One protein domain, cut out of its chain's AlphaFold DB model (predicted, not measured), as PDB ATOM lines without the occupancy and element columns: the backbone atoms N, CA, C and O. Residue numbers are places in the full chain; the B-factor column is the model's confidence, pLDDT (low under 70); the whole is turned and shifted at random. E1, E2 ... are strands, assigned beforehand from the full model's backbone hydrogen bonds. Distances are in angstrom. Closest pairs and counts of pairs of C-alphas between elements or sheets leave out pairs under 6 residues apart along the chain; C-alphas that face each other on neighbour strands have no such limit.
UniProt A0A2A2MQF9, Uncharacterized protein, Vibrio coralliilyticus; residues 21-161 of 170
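What this domain is: This is residues 21 to 161 of the 170 residues of an uncharacterized protein of Vibrio coralliilyticus (UniProt A0A2A2MQF9). One seven-stranded sheet, curled like part of a barrel, folds back on itself so that E6, E5 and E4 face E2, E8 and E7, with E3 as the hinge. A small two-strand ribbon, E1 with E9, lies at one end, and long loops join E1 to E2 and E7 to E8. The printed part has 141 residues with nine named strands, E1 to E9 in chain order, and no named helix; the class is all strand, though just 61 residues are in named elements. The large sheet's order is E6 E5 E4 E3 E2 E8 E7, antiparallel throughout. The whole is compact, with a radius of gyration of the C-alphas of 15.0 A and spans of 46 by 33 by 28 A.

Where its parts are: Find C-alpha 95 at (45.621, -22.977, -11.873); from there E5 runs 28.1 A to residue 105, bending by 60 degrees at residue 101. Beside it look for E4, residues 81 to 90, 27.4 A, and E6, residues 108 to 111. Then come E3, residues 68 to 73, E2, residues 54 to 62, 24.5 A, E8, residues 140 to 145, and E7, residues 114 to 117. E1, residues 21 to 25, begins at (54.100, -9.668, 20.997); E9, residues 155 to 160, ends at (60.027, -8.316, 17.955).

How they stand to each other: In the hairpin of E4 and E5, look at N 97 and O 88, 2.8 A. E2 and E8 are antiparallel, with N 143 and O 58 at 2.8 A. Between the leaves, the closest C-alphas of E5 and E7 are those of Glu 99 and Thr 115, 5.2 A. E1 and E9 are antiparallel, with N 156 and O 24 at 2.8 A.

The domain as a whole: The farthest C-alphas, of Asp 28 and Val 130, are 48.2 A apart. The printed part has no cut. Residues 36 to 54 are under 70 in pLDDT.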
ATOM      1  N   LEU A  21      55.161 -10.213  21.835       85.00
ATOM      2  CA  LEU A  21      54.100  -9.668  20.997       85.00
ATOM      3  C   LEU A  21      53.946  -8.178  21.321       85.00
ATOM      4  O   LEU A  21      53.911  -7.785  22.493       85.00
ATOM      5  N   ARG A  22      53.916  -7.346  20.287       86.94
ATOM      6  CA  ARG A  22      53.761  -5.894  20.376       86.94
ATOM      7  C   ARG A  22      52.678  -5.457  19.408       86.94
ATOM      8  O   ARG A  22      52.580  -6.028  18.332       86.94
ATOM      9  N   THR A  23      51.967  -4.395  19.761       88.56
ATOM     10  CA  THR A  23      50.991  -3.736  18.885       88.56
ATOM     11  C   THR A  23      51.505  -2.345  18.522       88.56
ATOM     12  O   THR A  23      52.051  -1.644  19.380       88.56
ATOM     13  N   VAL A  24      51.367  -1.947  17.259       87.06
ATOM     14  CA  VAL A  24      51.676  -0.594  16.776       87.06
ATOM     15  C   VAL A  24      50.533  -0.078  15.916       87.06
ATOM     16  O   VAL A  24      50.042  -0.799  15.054       87.06
ATOM     17  N   THR A  25      50.132   1.171  16.133       89.31
ATOM     18  CA  THR A  25      49.215   1.882  15.235       89.31
ATOM     19  C   THR A  25      50.032   2.562  14.143       89.31
ATOM     20  O   THR A  25      50.996   3.274  14.442       89.31
ATOM     21  N   LEU A  26      49.683   2.317  12.882       87.19
ATOM     22  CA  LEU A  26      50.357   2.926  11.742       87.19
ATOM     23  C   LEU A  26      50.003   4.423  11.619       87.19
ATOM     24  O   LEU A  26      48.847   4.778  11.862       87.19
ATOM     25  N   PRO A  27      50.968   5.288  11.236       86.00
ATOM     26  CA  PRO A  27      50.753   6.730  11.092       86.00
ATOM     27  C   PRO A  27      49.583   7.093  10.170       86.00
ATOM     28  O   PRO A  27      49.300   6.373   9.214       86.00
ATOM     29  N   ASP A  28      48.949   8.242  10.417       83.00
ATOM     30  CA  ASP A  28      47.741   8.694   9.707       83.00
ATOM     31  C   ASP A  28      47.952   9.004   8.213       83.00
ATOM     32  O   ASP A  28      46.987   9.148   7.459       83.00
ATOM     33  N   ASP A  29      49.193   9.047   7.743       83.50
ATOM     34  CA  ASP A  29      49.595   9.277   6.355       83.50
ATOM     35  C   ASP A  29      50.312   8.071   5.718       83.50
ATOM     36  O   ASP A  29      50.897   8.190   4.635       83.50
ATOM     37  N   MET A  30      50.251   6.894   6.354       85.94
ATOM     38  CA  MET A  30      50.920   5.681   5.887       85.94
ATOM     39  C   MET A  30      50.301   5.153   4.584       85.94
ATOM     40  O   MET A  30      49.377   4.335   4.564       85.94
ATOM     41  N   MET A  31      50.882   5.583   3.468       87.75
ATOM     42  CA  MET A  31      50.534   5.150   2.120       87.75
ATOM     43  C   MET A  31      51.630   4.271   1.529       87.75
ATOM     44  O   MET A  31      52.778   4.690   1.375       87.75
ATOM     45  N   MET A  32      51.262   3.072   1.090       86.56
ATOM     46  CA  MET A  32      52.152   2.243   0.283       86.56
ATOM     47  C   MET A  32      51.791   2.393  -1.187       86.56
ATOM     48  O   MET A  32      50.627   2.319  -1.576       86.56
ATOM     49  N   THR A  33      52.806   2.584  -2.023       86.25
ATOM     50  CA  THR A  33      52.659   2.722  -3.473       86.25
ATOM     51  C   THR A  33      53.371   1.580  -4.193       86.25
ATOM     52  O   THR A  33      54.407   1.112  -3.711       86.25
ATOM     53  N   PRO A  34      52.844   1.114  -5.340       82.25
ATOM     54  CA  PRO A  34      53.558   0.179  -6.200       82.25
ATOM     55  C   PRO A  34      54.924   0.744  -6.589       82.25
ATOM     56  O   PRO A  34      55.011   1.848  -7.127       82.25
ATOM     57  N   LYS A  35      55.989  -0.015  -6.340       74.69
ATOM     58  CA  LYS A  35      57.358   0.335  -6.740       74.69
ATOM     59  C   LYS A  35      57.928  -0.798  -7.579       74.69
ATOM     60  O   LYS A  35      57.521  -1.946  -7.406       74.69
ATOM     61  N   VAL A  36      58.836  -0.477  -8.503       65.38
ATOM     62  CA  VAL A  36      59.644  -1.510  -9.163       65.38
ATOM     63  C   VAL A  36      60.388  -2.225  -8.044       65.38
ATOM     64  O   VAL A  36      61.081  -1.577  -7.260       65.38
ATOM     65  N   SER A  37      60.143  -3.522  -7.896       53.50
ATOM     66  CA  SER A  37      60.804  -4.293  -6.851       53.50
ATOM     67  C   SER A  37      62.219  -4.619  -7.321       53.50
ATOM     68  O   SER A  37      62.405  -5.139  -8.420       53.50
ATOM     69  N   ASP A  38      63.217  -4.312  -6.490       51.78
ATOM     70  CA  ASP A  38      64.495  -5.028  -6.538       51.78
ATOM     71  C   ASP A  38      64.215  -6.541  -6.410       51.78
ATOM     72  O   ASP A  38      63.168  -6.903  -5.856       51.78
ATOM     73  N   PRO A  39      65.088  -7.439  -6.914       52.94
ATOM     74  CA  PRO A  39      64.874  -8.884  -6.823       52.94
ATOM     75  C   PRO A  39      64.484  -9.273  -5.396       52.94
ATOM     76  O   PRO A  39      65.260  -9.123  -4.450       52.94
ATOM     77  N   TYR A  40      63.245  -9.733  -5.243       49.81
ATOM     78  CA  TYR A  40      62.692 -10.043  -3.942       49.81
ATOM     79  C   TYR A  40      63.239 -11.399  -3.504       49.81
ATOM     80  O   TYR A  40      62.829 -12.437  -4.022       49.81
ATOM     81  N   MET A  41      64.178 -11.382  -2.562       47.69
ATOM     82  CA  MET A  41      64.633 -12.570  -1.843       47.69
ATOM     83  C   MET A  41      63.956 -12.601  -0.460       47.69
ATOM     84  O   MET A  41      64.286 -11.772   0.393       47.69
ATOM     85  N   PRO A  42      63.023 -13.534  -0.193       53.78
ATOM     86  CA  PRO A  42      62.578 -13.858   1.154       53.78
ATOM     87  C   PRO A  42      63.795 -14.184   2.026       53.78
ATOM     88  O   PRO A  42      64.750 -14.816   1.566       53.78
ATOM     89  N   ARG A  43      63.745 -13.807   3.308       46.91
ATOM     90  CA  ARG A  43      64.844 -14.052   4.265       46.91
ATOM     91  C   ARG A  43      65.218 -15.532   4.420       46.91
ATOM     92  O   ARG A  43      66.354 -15.818   4.781       46.91
ATOM     93  N   ASP A  44      64.302 -16.443   4.102       49.97
ATOM     94  CA  ASP A  44      64.501 -17.888   4.252       49.97
ATOM     95  C   ASP A  44      65.134 -18.540   3.006       49.97
ATOM     96  O   ASP A  44      65.342 -19.749   2.973       49.97
ATOM     97  N   GLY A  45      65.460 -17.751   1.973       47.69
ATOM     98  CA  GLY A  45      66.192 -18.213   0.789       47.69
ATOM     99  C   GLY A  45      65.436 -19.198  -0.108       47.69
ATOM    100  O   GLY A  45      66.020 -19.713  -1.058       47.69
ATOM    101  N   GLU A  46      64.160 -19.475   0.172       46.56
ATOM    102  CA  GLU A  46      63.432 -20.543  -0.517       46.56
ATOM    103  C   GLU A  46      63.040 -20.186  -1.962       46.56
ATOM    104  O   GLU A  46      62.928 -21.094  -2.782       46.56
ATOM    105  N   TYR A  47      62.879 -18.901  -2.311       52.00
ATOM    106  CA  TYR A  47      62.481 -18.451  -3.658       52.00
ATOM    107  C   TYR A  47      63.069 -17.067  -3.966       52.00
ATOM    108  O   TYR A  47      63.364 -16.327  -3.045       52.00
ATOM    109  N   SER A  48      63.253 -16.673  -5.224       45.19
ATOM    110  CA  SER A  48      63.696 -15.311  -5.571       45.19
ATOM    111  C   SER A  48      62.823 -14.787  -6.697       45.19
ATOM    112  O   SER A  48      62.917 -15.305  -7.801       45.19
ATOM    113  N   PHE A  49      61.978 -13.789  -6.431       52.62
ATOM    114  CA  PHE A  49      61.024 -13.295  -7.423       52.62
ATOM    115  C   PHE A  49      61.553 -12.075  -8.179       52.62
ATOM    116  O   PHE A  49      62.036 -11.110  -7.581       52.62
ATOM    117  N   TYR A  50      61.374 -12.096  -9.498       46.88
ATOM    118  CA  TYR A  50      61.593 -10.953 -10.376       46.88
ATOM    119  C   TYR A  50      60.242 -10.388 -10.824       46.88
ATOM    120  O   TYR A  50      59.537 -11.005 -11.620       46.88
ATOM    121  N   SER A  51      59.887  -9.185 -10.364       49.47
ATOM    122  CA  SER A  51      58.823  -8.400 -10.996       49.47
ATOM    123  C   SER A  51      59.436  -7.234 -11.753       49.47
ATOM    124  O   SER A  51      59.927  -6.286 -11.151       49.47
ATOM    125  N   SER A  52      59.364  -7.252 -13.085       49.94
ATOM    126  CA  SER A  52      59.688  -6.071 -13.900       49.94
ATOM    127  C   SER A  52      58.638  -4.956 -13.780       49.94
ATOM    128  O   SER A  52      58.804  -3.890 -14.367       49.94
ATOM    129  N   ASN A  53      57.536  -5.208 -13.069       59.00
ATOM    130  CA  ASN A  53      56.396  -4.309 -12.956       59.00
ATOM    131  C   ASN A  53      56.328  -3.710 -11.549       59.00
ATOM    132  O   ASN A  53      56.598  -4.385 -10.557       59.00
ATOM    133  N   SER A  54      55.925  -2.441 -11.460       69.94
ATOM    134  CA  SER A  54      55.699  -1.784 -10.174       69.94
ATOM    135  C   SER A  54      54.554  -2.461  -9.417       69.94
ATOM    136  O   SER A  54      53.419  -2.456  -9.893       69.94
ATOM    137  N   ALA A  55      54.836  -3.013  -8.236       83.69
ATOM    138  CA  ALA A  55      53.850  -3.674  -7.382       83.69
ATOM    139  C   ALA A  55      54.195  -3.489  -5.897       83.69
ATOM    140  O   ALA A  55      55.355  -3.314  -5.530       83.69
ATOM    141  N   ILE A  56      53.185  -3.534  -5.030       86.31
ATOM    142  CA  ILE A  56      53.387  -3.816  -3.605       86.31
ATOM    143  C   ILE A  56      53.328  -5.333  -3.447       86.31
ATOM    144  O   ILE A  56      52.379  -5.970  -3.906       86.31
ATOM    145  N   VAL A  57      54.345  -5.904  -2.807       88.69
ATOM    146  CA  VAL A  57      54.423  -7.341  -2.537       88.69
ATOM    147  C   VAL A  57      53.902  -7.607  -1.130       88.69
ATOM    148  O   VAL A  57      54.380  -7.009  -0.163       88.69
ATOM    149  N   ILE A  58      52.929  -8.509  -1.028       91.88
ATOM    150  CA  ILE A  58      52.442  -9.039   0.248       91.88
ATOM    151  C   ILE A  58      52.657 -10.550   0.236       91.88
ATOM    152  O   ILE A  58      52.096 -11.237  -0.615       91.88
ATOM    153  N   GLU A  59      53.459 -11.073   1.163       92.50
ATOM    154  CA  GLU A  59      53.558 -12.520   1.375       92.50
ATOM    155  C   GLU A  59      52.342 -12.996   2.159       92.50
ATOM    156  O   GLU A  59      51.959 -12.395   3.169       92.50
ATOM    157  N   ALA A  60      51.763 -14.102   1.717       94.50
ATOM    158  CA  ALA A  60      50.603 -14.700   2.337       94.50
ATOM    159  C   ALA A  60      50.739 -16.220   2.423       94.50
ATOM    160  O   ALA A  60      51.492 -16.855   1.682       94.50
ATOM    161  N   GLU A  61      49.980 -16.797   3.342       94.12
ATOM    162  CA  GLU A  61      49.856 -18.231   3.518       94.12
ATOM    163  C   GLU A  61      48.379 -18.613   3.586       94.12
ATOM    164  O   GLU A  61      47.610 -17.982   4.307       94.12
ATOM    165  N   ILE A  62      47.986 -19.647   2.843       91.12
ATOM    166  CA  ILE A  62      46.707 -20.315   3.067       91.12
ATOM    167  C   ILE A  62      46.879 -21.251   4.256       91.12
ATOM    168  O   ILE A  62      47.652 -22.208   4.191       91.12
ATOM    169  N   THR A  63      46.159 -20.963   5.328       85.88
ATOM    170  CA  THR A  63      46.106 -21.785   6.533       85.88
ATOM    171  C   THR A  63      45.260 -23.039   6.297       85.88
ATOM    172  O   THR A  63      44.503 -23.136   5.327       85.88
ATOM    173  N   ASP A  64      45.372 -24.026   7.187       78.06
ATOM    174  CA  ASP A  64      44.655 -25.305   7.053       78.06
ATOM    175  C   ASP A  64      43.121 -25.156   7.082       78.06
ATOM    176  O   ASP A  64      42.401 -25.967   6.498       78.06
ATOM    177  N   ASP A  65      42.617 -24.107   7.731       78.62
ATOM    178  CA  ASP A  65      41.206 -23.706   7.769       78.62
ATOM    179  C   ASP A  65      40.788 -22.815   6.582       78.62
ATOM    180  O   ASP A  65      39.629 -22.414   6.479       78.62
ATOM    181  N   GLY A  66      41.698 -22.566   5.636       78.00
ATOM    182  CA  GLY A  66      41.420 -21.906   4.363       78.00
ATOM    183  C   GLY A  66      41.458 -20.378   4.402       78.00
ATOM    184  O   GLY A  66      41.114 -19.746   3.399       78.00
ATOM    185  N   PHE A  67      41.876 -19.768   5.514       86.81
ATOM    186  CA  PHE A  67      42.120 -18.327   5.560       86.81
ATOM    187  C   PHE A  67      43.426 -17.971   4.859       86.81
ATOM    188  O   PHE A  67      44.367 -18.755   4.801       86.81
ATOM    189  N   VAL A  68      43.491 -16.751   4.329       93.69
ATOM    190  CA  VAL A  68      44.717 -16.207   3.746       93.69
ATOM    191  C   VAL A  68      45.352 -15.285   4.778       93.69
ATOM    192  O   VAL A  68      44.975 -14.118   4.899       93.69
ATOM    193  N   GLN A  69      46.281 -15.824   5.561       95.50
ATOM    194  CA  GLN A  69      47.025 -15.070   6.563       95.50
ATOM    195  C   GLN A  69      48.142 -14.277   5.889       95.50
ATOM    196  O   GLN A  69      48.856 -14.792   5.028       95.50
ATOM    197  N   VAL A  70      48.316 -13.022   6.288       95.00
ATOM    198  CA  VAL A  70      49.449 -12.216   5.837       95.00
ATOM    199  C   VAL A  70      50.685 -12.630   6.622       95.00
ATOM    200  O   VAL A  70      50.669 -12.638   7.846       95.00
ATOM    201  N   ARG A  71      51.764 -12.967   5.919       93.62
ATOM    202  CA  ARG A  71      53.064 -13.291   6.522       93.62
ATOM    203  C   ARG A  71      54.009 -12.102   6.509       93.62
ATOM    204  O   ARG A  71      54.826 -11.952   7.415       93.62
ATOM    205  N   ARG A  72      53.902 -11.251   5.488       88.69
ATOM    206  CA  ARG A  72      54.750 -10.068   5.367       88.69
ATOM    207  C   ARG A  72      54.122  -9.001   4.489       88.69
ATOM    208  O   ARG A  72      53.624  -9.299   3.408       88.69
ATOM    209  N   ILE A  73      54.225  -7.750   4.920       85.44
ATOM    210  CA  ILE A  73      53.956  -6.559   4.113       85.44
ATOM    211  C   ILE A  73      55.237  -5.725   4.129       85.44
ATOM    212  O   ILE A  73      55.559  -5.118   5.148       85.44
ATOM    213  N   GLN A  74      55.990  -5.720   3.024       74.12
ATOM    214  CA  GLN A  74      57.345  -5.139   2.974       74.12
ATOM    215  C   GLN A  74      58.240  -5.646   4.122       74.12
ATOM    216  O   GLN A  74      58.599  -6.817   4.128       74.12
ATOM    217  N   ASP A  75      58.581  -4.800   5.096       72.06
ATOM    218  CA  ASP A  75      59.444  -5.149   6.232       72.06
ATOM    219  C   ASP A  75      58.669  -5.543   7.500       72.06
ATOM    220  O   ASP A  75      59.267  -5.879   8.524       72.06
ATOM    221  N   ILE A  76      57.336  -5.518   7.445       78.00
ATOM    222  CA  ILE A  76      56.453  -5.811   8.573       78.00
ATOM    223  C   ILE A  76      55.996  -7.268   8.480       78.00
ATOM    224  O   ILE A  76      55.518  -7.693   7.431       78.00
ATOM    225  N   GLN A  77      56.112  -8.029   9.569       88.69
ATOM    226  CA  GLN A  77      55.575  -9.392   9.694       88.69
ATOM    227  C   GLN A  77      54.393  -9.370  10.674       88.69
ATOM    228  O   GLN A  77      54.615  -9.470  11.881       88.69
ATOM    229  N   PRO A  78      53.166  -9.118  10.185       91.50
ATOM    230  CA  PRO A  78      52.002  -9.011  11.047       91.50
ATOM    231  C   PRO A  78      51.475 -10.390  11.472       91.50
ATOM    232  O   PRO A  78      51.453 -11.325  10.677       91.50
ATOM    233  N   GLU A  79      50.964 -10.484  12.693       91.50
ATOM    234  CA  GLU A  79      50.338 -11.693  13.247       91.50
ATOM    235  C   GLU A  79      48.805 -11.664  13.126       91.50
ATOM    236  O   GLU A  79      48.168 -12.706  12.980       91.50
ATOM    237  N   ASN A  80      48.211 -10.467  13.133       93.56
ATOM    238  CA  ASN A  80      46.765 -10.222  13.194       93.56
ATOM    239  C   ASN A  80      46.130  -9.844  11.839       93.56
ATOM    240  O   ASN A  80      44.949  -9.491  11.779       93.56
ATOM    241  N   CYS A  81      46.896  -9.889  10.747       94.81
ATOM    242  CA  CYS A  81      46.431  -9.458   9.432       94.81
ATOM    243  C   CYS A  81      46.016 -10.637   8.541       94.81
ATOM    244  O   CYS A  81      46.754 -11.610   8.364       94.81
ATOM    245  N   ILE A  82      44.857 -10.505   7.896       95.75
ATOM    246  CA  ILE A  82      44.333 -11.458   6.911       95.75
ATOM    247  C   ILE A  82      43.949 -10.752   5.612       95.75
ATOM    248  O   ILE A  82      43.602  -9.569   5.599       95.75
ATOM    249  N   ILE A  83      43.948 -11.501   4.514       96.25
ATOM    250  CA  ILE A  83      43.408 -11.057   3.231       96.25
ATOM    251  C   ILE A  83      42.104 -11.797   2.953       96.25
ATOM    252  O   ILE A  83      42.061 -13.025   2.888       96.25
ATOM    253  N   LYS A  84      41.024 -11.049   2.725       94.75
ATOM    254  CA  LYS A  84      39.817 -11.610   2.114       94.75
ATOM    255  C   LYS A  84      40.058 -11.684   0.610       94.75
ATOM    256  O   LYS A  84      40.336 -10.664  -0.023       94.75
ATOM    257  N   ALA A  85      39.945 -12.878   0.042       92.75
ATOM    258  CA  ALA A  85      40.175 -13.124  -1.375       92.75
ATOM    259  C   ALA A  85      39.018 -13.905  -2.005       92.75
ATOM    260  O   ALA A  85      38.296 -14.637  -1.329       92.75
ATOM    261  N   ALA A  86      38.864 -13.749  -3.316       90.19
ATOM    262  CA  ALA A  86      38.048 -14.624  -4.146       90.19
ATOM    263  C   ALA A  86      38.959 -15.597  -4.903       90.19
ATOM    264  O   ALA A  86      40.117 -15.280  -5.178       90.19
ATOM    265  N   GLY A  87      38.438 -16.774  -5.249       87.56
ATOM    266  CA  GLY A  87      39.206 -17.797  -5.950       87.56
ATOM    267  C   GLY A  87      38.400 -18.495  -7.037       87.56
ATOM    268  O   GLY A  87      37.201 -18.717  -6.875       87.56
ATOM    269  N   SER A  88      39.053 -18.851  -8.142       90.56
ATOM    270  CA  SER A  88      38.459 -19.682  -9.197       90.56
ATOM    271  C   SER A  88      39.506 -20.554  -9.885       90.56
ATOM    272  O   SER A  88      40.684 -20.206  -9.939       90.56
ATOM    273  N   ILE A  89      39.088 -21.703 -10.417       90.56
ATOM    274  CA  ILE A  89      39.953 -22.536 -11.257       90.56
ATOM    275  C   ILE A  89      39.934 -21.973 -12.681       90.56
ATOM    276  O   ILE A  89      38.874 -21.780 -13.269       90.56
ATOM    277  N   SER A  90      41.116 -21.739 -13.246       88.69
ATOM    278  CA  SER A  90      41.314 -21.396 -14.652       88.69
ATOM    279  C   SER A  90      41.696 -22.650 -15.434       88.69
ATOM    280  O   SER A  90      42.823 -23.134 -15.317       88.69
ATOM    281  N   GLU A  91      40.783 -23.149 -16.268       86.12
ATOM    282  CA  GLU A  91      41.028 -24.312 -17.138       86.12
ATOM    283  C   GLU A  91      42.132 -24.044 -18.174       86.12
ATOM    284  O   GLU A  91      42.925 -24.927 -18.486       86.12
ATOM    285  N   LEU A  92      42.244 -22.801 -18.658       88.19
ATOM    286  CA  LEU A  92      43.270 -22.399 -19.627       88.19
ATOM    287  C   LEU A  92      44.689 -22.567 -19.073       88.19
ATOM    288  O   LEU A  92      45.611 -22.940 -19.795       88.19
ATOM    289  N   THR A  93      44.875 -22.235 -17.796       86.56
ATOM    290  CA  THR A  93      46.196 -22.241 -17.157       86.56
ATOM    291  C   THR A  93      46.406 -23.436 -16.233       86.56
ATOM    292  O   THR A  93      47.534 -23.648 -15.789       86.56
ATOM    293  N   ASN A  94      45.357 -24.226 -15.971       89.38
ATOM    294  CA  ASN A  94      45.307 -25.267 -14.943       89.38
ATOM    295  C   ASN A  94      45.798 -24.763 -13.579       89.38
ATOM    296  O   ASN A  94      46.661 -25.366 -12.936       89.38
ATOM    297  N   ARG A  95      45.255 -23.623 -13.141       92.94
ATOM    298  CA  ARG A  95      45.621 -22.977 -11.873       92.94
ATOM    299  C   ARG A  95      44.421 -22.486 -11.097       92.94
ATOM    300  O   ARG A  95      43.385 -22.174 -11.673       92.94
ATOM    301  N   PHE A  96      44.603 -22.365  -9.790       92.69
ATOM    302  CA  PHE A  96      43.683 -21.668  -8.911       92.69
ATOM    303  C   PHE A  96      44.069 -20.189  -8.849       92.69
ATOM    304  O   PHE A  96      45.095 -19.817  -8.281       92.69
ATOM    305  N   ILE A  97      43.276 -19.340  -9.490       92.19
ATOM    306  CA  ILE A  97      43.475 -17.896  -9.506       92.19
ATOM    307  C   ILE A  97      42.908 -17.333  -8.213       92.19
ATOM    308  O   ILE A  97      41.713 -17.474  -7.964       92.19
ATOM    309  N   VAL A  98      43.762 -16.698  -7.410       91.75
ATOM    310  CA  VAL A  98      43.371 -16.026  -6.167       91.75
ATOM    311  C   VAL A  98      43.466 -14.520  -6.371       91.75
ATOM    312  O   VAL A  98      44.530 -13.988  -6.697       91.75
ATOM    313  N   GLU A  99      42.345 -13.839  -6.172       91.81
ATOM    314  CA  GLU A  99      42.217 -12.392  -6.294       91.81
ATOM    315  C   GLU A  99      41.990 -11.771  -4.911       91.81
ATOM    316  O   GLU A  99      40.934 -12.003  -4.309       91.81
ATOM    317  N   PRO A 100      42.930 -10.961  -4.397       94.88
ATOM    318  CA  PRO A 100      42.732 -10.264  -3.138       94.88
ATOM    319  C   PRO A 100      41.633  -9.205  -3.298       94.88
ATOM    320  O   PRO A 100      41.519  -8.574  -4.351       94.88
ATOM    321  N   LYS A 101      40.818  -9.016  -2.255       95.00
ATOM    322  CA  LYS A 101      39.748  -8.007  -2.211       95.00
ATOM    323  C   LYS A 101      39.965  -7.010  -1.089       95.00
ATOM    324  O   LYS A 101      39.906  -5.815  -1.341       95.00
ATOM    325  N   THR A 102      40.252  -7.479   0.123       95.94
ATOM    326  CA  THR A 102      40.562  -6.584   1.242       95.94
ATOM    327  C   THR A 102      41.686  -7.130   2.108       95.94
ATOM    328  O   THR A 102      41.803  -8.341   2.292       95.94
ATOM    329  N   LEU A 103      42.506  -6.227   2.639       95.88
ATOM    330  CA  LEU A 103      43.414  -6.477   3.752       95.88
ATOM    331  C   LEU A 103      42.703  -6.026   5.023       95.88
ATOM    332  O   LEU A 103      42.203  -4.904   5.068       95.88
ATOM    333  N   LYS A 104      42.669  -6.881   6.041       95.25
ATOM    334  CA  LYS A 104      42.077  -6.578   7.341       95.25
ATOM    335  C   LYS A 104      43.074  -6.887   8.450       95.25
ATOM    336  O   LYS A 104      43.589  -8.000   8.489       95.25
ATOM    337  N   CYS A 105      43.271  -5.937   9.356       93.25
ATOM    338  CA  CYS A 105      43.994  -6.125  10.612       93.25
ATOM    339  C   CYS A 105      43.107  -5.557  11.727       93.25
ATOM    340  O   CYS A 105      42.746  -4.379  11.699       93.25
ATOM    341  N   ASP A 106      42.661  -6.421  12.639       88.75
ATOM    342  CA  ASP A 106      41.669  -6.107  13.676       88.75
ATOM    343  C   ASP A 106      40.418  -5.371  13.162       88.75
ATOM    344  O   ASP A 106      39.582  -5.958  12.466       88.75
ATOM    345  N   SER A 107      40.244  -4.104  13.545       86.62
ATOM    346  CA  SER A 107      39.074  -3.281  13.223       86.62
ATOM    347  C   SER A 107      39.199  -2.524  11.899       86.62
ATOM    348  O   SER A 107      38.184  -2.058  11.380       86.62
ATOM    349  N   HIS A 108      40.404  -2.440  11.329       93.00
ATOM    350  CA  HIS A 108      40.675  -1.693  10.105       93.00
ATOM    351  C   HIS A 108      40.716  -2.615   8.888       93.00
ATOM    352  O   HIS A 108      41.245  -3.730   8.934       93.00
ATOM    353  N   GLU A 109      40.165  -2.138   7.773       95.06
ATOM    354  CA  GLU A 109      40.280  -2.805   6.484       95.06
ATOM    355  C   GLU A 109      40.486  -1.808   5.344       95.06
ATOM    356  O   GLU A 109      40.057  -0.658   5.408       95.06
ATOM    357  N   THR A 110      41.171  -2.264   4.297       94.88
ATOM    358  CA  THR A 110      41.448  -1.487   3.086       94.88
ATOM    359  C   THR A 110      41.296  -2.382   1.865       94.88
ATOM    360  O   THR A 110      41.526  -3.595   1.932       94.88
ATOM    361  N   GLU A 111      40.876  -1.803   0.745       95.50
ATOM    362  CA  GLU A 111      40.692  -2.548  -0.496       95.50
ATOM    363  C   GLU A 111      42.036  -2.901  -1.136       95.50
ATOM    364  O   GLU A 111      42.984  -2.115  -1.156       95.50
ATOM    365  N   LEU A 112      42.096  -4.098  -1.711       94.38
ATOM    366  CA  LEU A 112      43.224  -4.591  -2.480       94.38
ATOM    367  C   LEU A 112      42.808  -4.828  -3.929       94.38
ATOM    368  O   LEU A 112      41.701  -5.273  -4.225       94.38
ATOM    369  N   ALA A 113      43.748  -4.593  -4.838       91.44
ATOM    370  CA  ALA A 113      43.650  -5.012  -6.227       91.44
ATOM    371  C   ALA A 113      44.989  -5.615  -6.647       91.44
ATOM    372  O   ALA A 113      46.033  -4.976  -6.516       91.44
ATOM    373  N   GLY A 114      44.968  -6.856  -7.121       90.38
ATOM    374  CA  GLY A 114      46.190  -7.584  -7.430       90.38
ATOM    375  C   GLY A 114      45.939  -9.022  -7.847       90.38
ATOM    376  O   GLY A 114      44.811  -9.406  -8.152       90.38
ATOM    377  N   THR A 115      46.999  -9.825  -7.856       90.06
ATOM    378  CA  THR A 115      46.914 -11.253  -8.177       90.06
ATOM    379  C   THR A 115      47.914 -12.065  -7.366       90.06
ATOM    380  O   THR A 115      48.987 -11.558  -7.030       90.06
ATOM    381  N   ALA A 116      47.562 -13.308  -7.038       91.50
ATOM    382  CA  ALA A 116      48.484 -14.244  -6.410       91.50
ATOM    383  C   ALA A 116      49.454 -14.860  -7.426       91.50
ATOM    384  O   ALA A 116      49.058 -15.234  -8.534       91.50
ATOM    385  N   ILE A 117      50.705 -15.035  -7.014       90.50
ATOM    386  CA  ILE A 117      51.762 -15.707  -7.768       90.50
ATOM    387  C   ILE A 117      52.233 -16.921  -6.966       90.50
ATOM    388  O   ILE A 117      52.661 -16.770  -5.823       90.50
ATOM    389  N   GLY A 118      52.145 -18.114  -7.560       87.56
ATOM    390  CA  GLY A 118      52.624 -19.353  -6.939       87.56
ATOM    391  C   GLY A 118      54.154 -19.430  -6.868       87.56
ATOM    392  O   GLY A 118      54.859 -18.597  -7.435       87.56
ATOM    393  N   SER A 119      54.692 -20.468  -6.219       86.81
ATOM    394  CA  SER A 119      56.151 -20.609  -6.026       86.81
ATOM    395  C   SER A 119      56.941 -20.884  -7.310       86.81
ATOM    396  O   SER A 119      58.165 -20.831  -7.307       86.81
ATOM    397  N   ASP A 120      56.259 -21.171  -8.422       85.81
ATOM    398  CA  ASP A 120      56.868 -21.244  -9.752       85.81
ATOM    399  C   ASP A 120      56.759 -19.936 -10.546       85.81
ATOM    400  O   ASP A 120      56.869 -19.950 -11.771       85.81
ATOM    401  N   GLU A 121      56.517 -18.827  -9.844       85.06
ATOM    402  CA  GLU A 121      56.568 -17.455 -10.361       85.06
ATOM    403  C   GLU A 121      55.501 -17.132 -11.411       85.06
ATOM    404  O   GLU A 121      55.566 -16.132 -12.126       85.06
ATOM    405  N   ARG A 122      54.467 -17.969 -11.502       86.69
ATOM    406  CA  ARG A 122      53.361 -17.797 -12.443       86.69
ATOM    407  C   ARG A 122      52.079 -17.425 -11.711       86.69
ATOM    408  O   ARG A 122      51.840 -17.832 -10.576       86.69
ATOM    409  N   VAL A 123      51.241 -16.655 -12.404       89.56
ATOM    410  CA  VAL A 123      49.932 -16.214 -11.905       89.56
ATOM    411  C   VAL A 123      49.075 -17.416 -11.537       89.56
ATOM    412  O   VAL A 123      48.877 -18.303 -12.364       89.56
ATOM    413  N   GLY A 124      48.539 -17.408 -10.321       91.88
ATOM    414  CA  GLY A 124      47.719 -18.476  -9.770       91.88
ATOM    415  C   GLY A 124      48.524 -19.605  -9.131       91.88
ATOM    416  O   GLY A 124      49.684 -19.857  -9.457       91.88
ATOM    417  N   LEU A 125      47.862 -20.317  -8.228       93.44
ATOM    418  CA  LEU A 125      48.423 -21.401  -7.434       93.44
ATOM    419  C   LEU A 125      48.221 -22.735  -8.152       93.44
ATOM    420  O   LEU A 125      47.162 -23.004  -8.730       93.44
ATOM    421  N   ARG A 126      49.229 -23.598  -8.116       93.50
ATOM    422  CA  ARG A 126      49.116 -24.964  -8.621       93.50
ATOM    423  C   ARG A 126      48.283 -25.786  -7.654       93.50
ATOM    424  O   ARG A 126      48.487 -25.739  -6.444       93.50
ATOM    425  N   PHE A 127      47.415 -26.621  -8.204       92.38
ATOM    426  CA  PHE A 127      46.690 -27.634  -7.449       92.38
ATOM    427  C   PHE A 127      47.090 -29.041  -7.901       92.38
ATOM    428  O   PHE A 127      47.735 -29.247  -8.935       92.38
ATOM    429  N   ASP A 128      46.790 -30.017  -7.061       89.25
ATOM    430  CA  ASP A 128      46.864 -31.429  -7.387       89.25
ATOM    431  C   ASP A 128      45.556 -31.829  -8.096       89.25
ATOM    432  O   ASP A 128      44.481 -31.664  -7.516       89.25
ATOM    433  N   PRO A 129      45.607 -32.336  -9.339       84.62
ATOM    434  CA  PRO A 129      44.402 -32.627 -10.114       84.62
ATOM    435  C   PRO A 129      43.603 -33.825  -9.581       84.62
ATOM    436  O   PRO A 129      42.433 -33.964  -9.922       84.62
ATOM    437  N   VAL A 130      44.210 -34.689  -8.762       89.31
ATOM    438  CA  VAL A 130      43.546 -35.853  -8.159       89.31
ATOM    439  C   VAL A 130      42.756 -35.428  -6.927       89.31
ATOM    440  O   VAL A 130      41.626 -35.863  -6.732       89.31
ATOM    441  N   THR A 131      43.348 -34.577  -6.088       88.94
ATOM    442  CA  THR A 131      42.735 -34.161  -4.814       88.94
ATOM    443  C   THR A 131      41.994 -32.826  -4.890       88.94
ATOM    444  O   THR A 131      41.248 -32.496  -3.971       88.94
ATOM    445  N   GLY A 132      42.227 -32.035  -5.940       84.50
ATOM    446  CA  GLY A 132      41.719 -30.668  -6.082       84.50
ATOM    447  C   GLY A 132      42.349 -29.655  -5.119       84.50
ATOM    448  O   GLY A 132      41.959 -28.491  -5.123       84.50
ATOM    449  N   LYS A 133      43.314 -30.067  -4.283       88.62
ATOM    450  CA  LYS A 133      43.937 -29.208  -3.266       88.62
ATOM    451  C   LYS A 133      45.116 -28.432  -3.833       88.62
ATOM    452  O   LYS A 133      45.854 -28.944  -4.672       88.62
ATOM    453  N   ILE A 134      45.339 -27.222  -3.327       89.88
ATOM    454  CA  ILE A 134      46.544 -26.442  -3.631       89.88
ATOM    455  C   ILE A 134      47.781 -27.235  -3.193       89.88
ATOM    456  O   ILE A 134      47.789 -27.881  -2.144       89.88
ATOM    457  N   ARG A 135      48.827 -27.226  -4.022       90.50
ATOM    458  CA  ARG A 135      50.086 -27.905  -3.708       90.50
ATOM    459  C   ARG A 135      50.750 -27.227  -2.518       90.50
ATOM    460  O   ARG A 135      50.783 -26.005  -2.452       90.50
ATOM    461  N   LYS A 136      51.381 -28.014  -1.645       88.62
ATOM    462  CA  LYS A 136      52.055 -27.513  -0.437       88.62
ATOM    463  C   LYS A 136      53.014 -26.343  -0.709       88.62
ATOM    464  O   LYS A 136      52.985 -25.360   0.016       88.62
ATOM    465  N   ASN A 137      53.805 -26.418  -1.783       87.94
ATOM    466  CA  ASN A 137      54.760 -25.358  -2.142       87.94
ATOM    467  C   ASN A 137      54.086 -24.036  -2.544       87.94
ATOM    468  O   ASN A 137      54.747 -23.010  -2.545       87.94
ATOM    469  N   ASP A 138      52.796 -24.057  -2.882       89.69
ATOM    470  CA  ASP A 138      52.014 -22.870  -3.236       89.69
ATOM    471  C   ASP A 138      51.038 -22.476  -2.113       89.69
ATOM    472  O   ASP A 138      50.236 -21.565  -2.299       89.69
ATOM    473  N   MET A 139      51.087 -23.135  -0.944       89.94
ATOM    474  CA  MET A 139      50.351 -22.676   0.243       89.94
ATOM    475  C   MET A 139      50.948 -21.388   0.804       89.94
ATOM    476  O   MET A 139      50.208 -20.593   1.366       89.94
ATOM    477  N   ARG A 140      52.253 -21.159   0.606       91.69
ATOM    478  CA  ARG A 140      52.913 -19.861   0.783       91.69
ATOM    479  C   ARG A 140      53.153 -19.243  -0.583       91.69
ATOM    480  O   ARG A 140      53.691 -19.895  -1.474       91.69
ATOM    481  N   PHE A 141      52.727 -18.004  -0.753       91.50
ATOM    482  CA  PHE A 141      52.743 -17.320  -2.039       91.50
ATOM    483  C   PHE A 141      52.781 -15.808  -1.829       91.50
ATOM    484  O   PHE A 141      52.734 -15.314  -0.702       91.50
ATOM    485  N   ILE A 142      52.865 -15.061  -2.926       91.19
ATOM    486  CA  ILE A 142      52.834 -13.600  -2.885       91.19
ATOM    487  C   ILE A 142      51.609 -13.064  -3.608       91.19
ATOM    488  O   ILE A 142      51.183 -13.613  -4.623       91.19
ATOM    489  N   PHE A 143      51.077 -11.950  -3.123       92.31
ATOM    490  CA  PHE A 143      50.220 -11.073  -3.903       92.31
ATOM    491  C   PHE A 143      51.043  -9.941  -4.504       92.31
ATOM    492  O   PHE A 143      51.802  -9.271  -3.803       92.31
ATOM    493  N   LEU A 144      50.832  -9.694  -5.795       90.31
ATOM    494  CA  LEU A 144      51.278  -8.480  -6.469       90.31
ATOM    495  C   LEU A 144      50.120  -7.490  -6.509       90.31
ATOM    496  O   LEU A 144      49.180  -7.656  -7.291       90.31
ATOM    497  N   ILE A 145      50.178  -6.477  -5.650       91.25
ATOM    498  CA  ILE A 145      49.167  -5.426  -5.545       91.25
ATOM    499  C   ILE A 145      49.561  -4.266  -6.460       91.25
ATOM    500  O   ILE A 145      50.664  -3.726  -6.367       91.25
ATOM    501  N   ASN A 146      48.663  -3.886  -7.366       87.38
ATOM    502  CA  ASN A 146      48.947  -2.935  -8.446       87.38
ATOM    503  C   ASN A 146      48.340  -1.540  -8.228       87.38
ATOM    504  O   ASN A 146      48.480  -0.667  -9.084       87.38
ATOM    505  N   LYS A 147      47.688  -1.314  -7.084       88.56
ATOM    506  CA  LYS A 147      47.172  -0.007  -6.661       88.56
ATOM    507  C   LYS A 147      47.807   0.425  -5.340       88.56
ATOM    508  O   LYS A 147      48.168  -0.443  -4.547       88.56
ATOM    509  N   PRO A 148      47.940   1.738  -5.087       89.62
ATOM    510  CA  PRO A 148      48.298   2.228  -3.763       89.62
ATOM    511  C   PRO A 148      47.326   1.721  -2.698       89.62
ATOM    512  O   PRO A 148      46.126   1.632  -2.961       89.62
ATOM    513  N   ILE A 149      47.845   1.430  -1.510       91.44
ATOM    514  CA  ILE A 149      47.056   1.013  -0.348       91.44
ATOM    515  C   ILE A 149      47.278   2.002   0.788       91.44
ATOM    516  O   ILE A 149      48.409   2.403   1.071       91.44
ATOM    517  N   ASN A 150      46.173   2.397   1.410       91.06
ATOM    518  CA  ASN A 150      46.176   3.219   2.606       91.06
ATOM    519  C   ASN A 150      46.157   2.296   3.827       91.06
ATOM    520  O   ASN A 150      45.216   1.510   3.967       91.06
ATOM    521  N   LEU A 151      47.196   2.384   4.657       89.38
ATOM    522  CA  LEU A 151      47.326   1.636   5.906       89.38
ATOM    523  C   LEU A 151      47.224   2.531   7.147       89.38
ATOM    524  O   LEU A 151      47.514   2.079   8.252       89.38
ATOM    525  N   SER A 152      46.826   3.788   6.989       89.25
ATOM    526  CA  SER A 152      46.653   4.716   8.099       89.25
ATOM    527  C   SER A 152      45.711   4.167   9.166       89.25
ATOM    528  O   SER A 152      44.636   3.650   8.853       89.25
ATOM    529  N   GLY A 153      46.120   4.271  10.432       87.38
ATOM    530  CA  GLY A 153      45.325   3.832  11.580       87.38
ATOM    531  C   GLY A 153      45.269   2.318  11.798       87.38
ATOM    532  O   GLY A 153      44.716   1.878  12.803       87.38
ATOM    533  N   PHE A 154      45.863   1.502  10.919       90.62
ATOM    534  CA  PHE A 154      45.925   0.056  11.132       90.62
ATOM    535  C   PHE A 154      46.687  -0.273  12.415       90.62
ATOM    536  O   PHE A 154      47.785   0.236  12.647       90.62
ATOM    537  N   GLU A 155      46.136  -1.182  13.211       90.81
ATOM    538  CA  GLU A 155      46.811  -1.765  14.366       90.81
ATOM    539  C   GLU A 155      47.462  -3.077  13.932       90.81
ATOM    540  O   GLU A 155      46.793  -4.003  13.472       90.81
ATOM    541  N   ILE A 156      48.789  -3.141  14.023       89.75
ATOM    542  CA  ILE A 156      49.560  -4.324  13.648       89.75
ATOM    543  C   ILE A 156      50.155  -4.959  14.892       89.75
ATOM    544  O   ILE A 156      50.915  -4.319  15.624       89.75
ATOM    545  N   GLU A 157      49.863  -6.241  15.075       90.56
ATOM    546  CA  GLU A 157      50.533  -7.096  16.045       90.56
ATOM    547  C   GLU A 157      51.738  -7.785  15.401       90.56
ATOM    548  O   GLU A 157      51.632  -8.314  14.299       90.56
ATOM    549  N   TYR A 158      52.895  -7.775  16.060       85.81
ATOM    550  CA  TYR A 158      54.118  -8.404  15.553       85.81
ATOM    551  C   TYR A 158      55.036  -8.859  16.691       85.81
ATOM    552  O   TYR A 158      55.088  -8.249  17.766       85.81
ATOM    553  N   TYR A 159      55.808  -9.919  16.446       85.06
ATOM    554  CA  TYR A 159      56.855 -10.379  17.355       85.06
ATOM    555  C   TYR A 159      58.173  -9.654  17.077       85.06
ATOM    556  O   TYR A 159      58.734  -9.744  15.987       85.06
ATOM    557  N   SER A 160      58.701  -8.933  18.070       76.50
ATOM    558  CA  SER A 160      60.027  -8.316  17.955       76.50
ATOM    559  C   SER A 160      60.652  -7.974  19.306       76.50
ATOM    560  O   SER A 160      59.984  -7.564  20.261       76.50
ATOM    561  N   GLU A 161      61.979  -8.064  19.367       75.56
ATOM    562  CA  GLU A 161      62.765  -7.546  20.489       75.56
ATOM    563  C   GLU A 161      62.787  -6.005  20.493       75.56
ATOM    564  O   GLU A 161      62.709  -5.380  21.557       75.56
TER     565      GLU A 161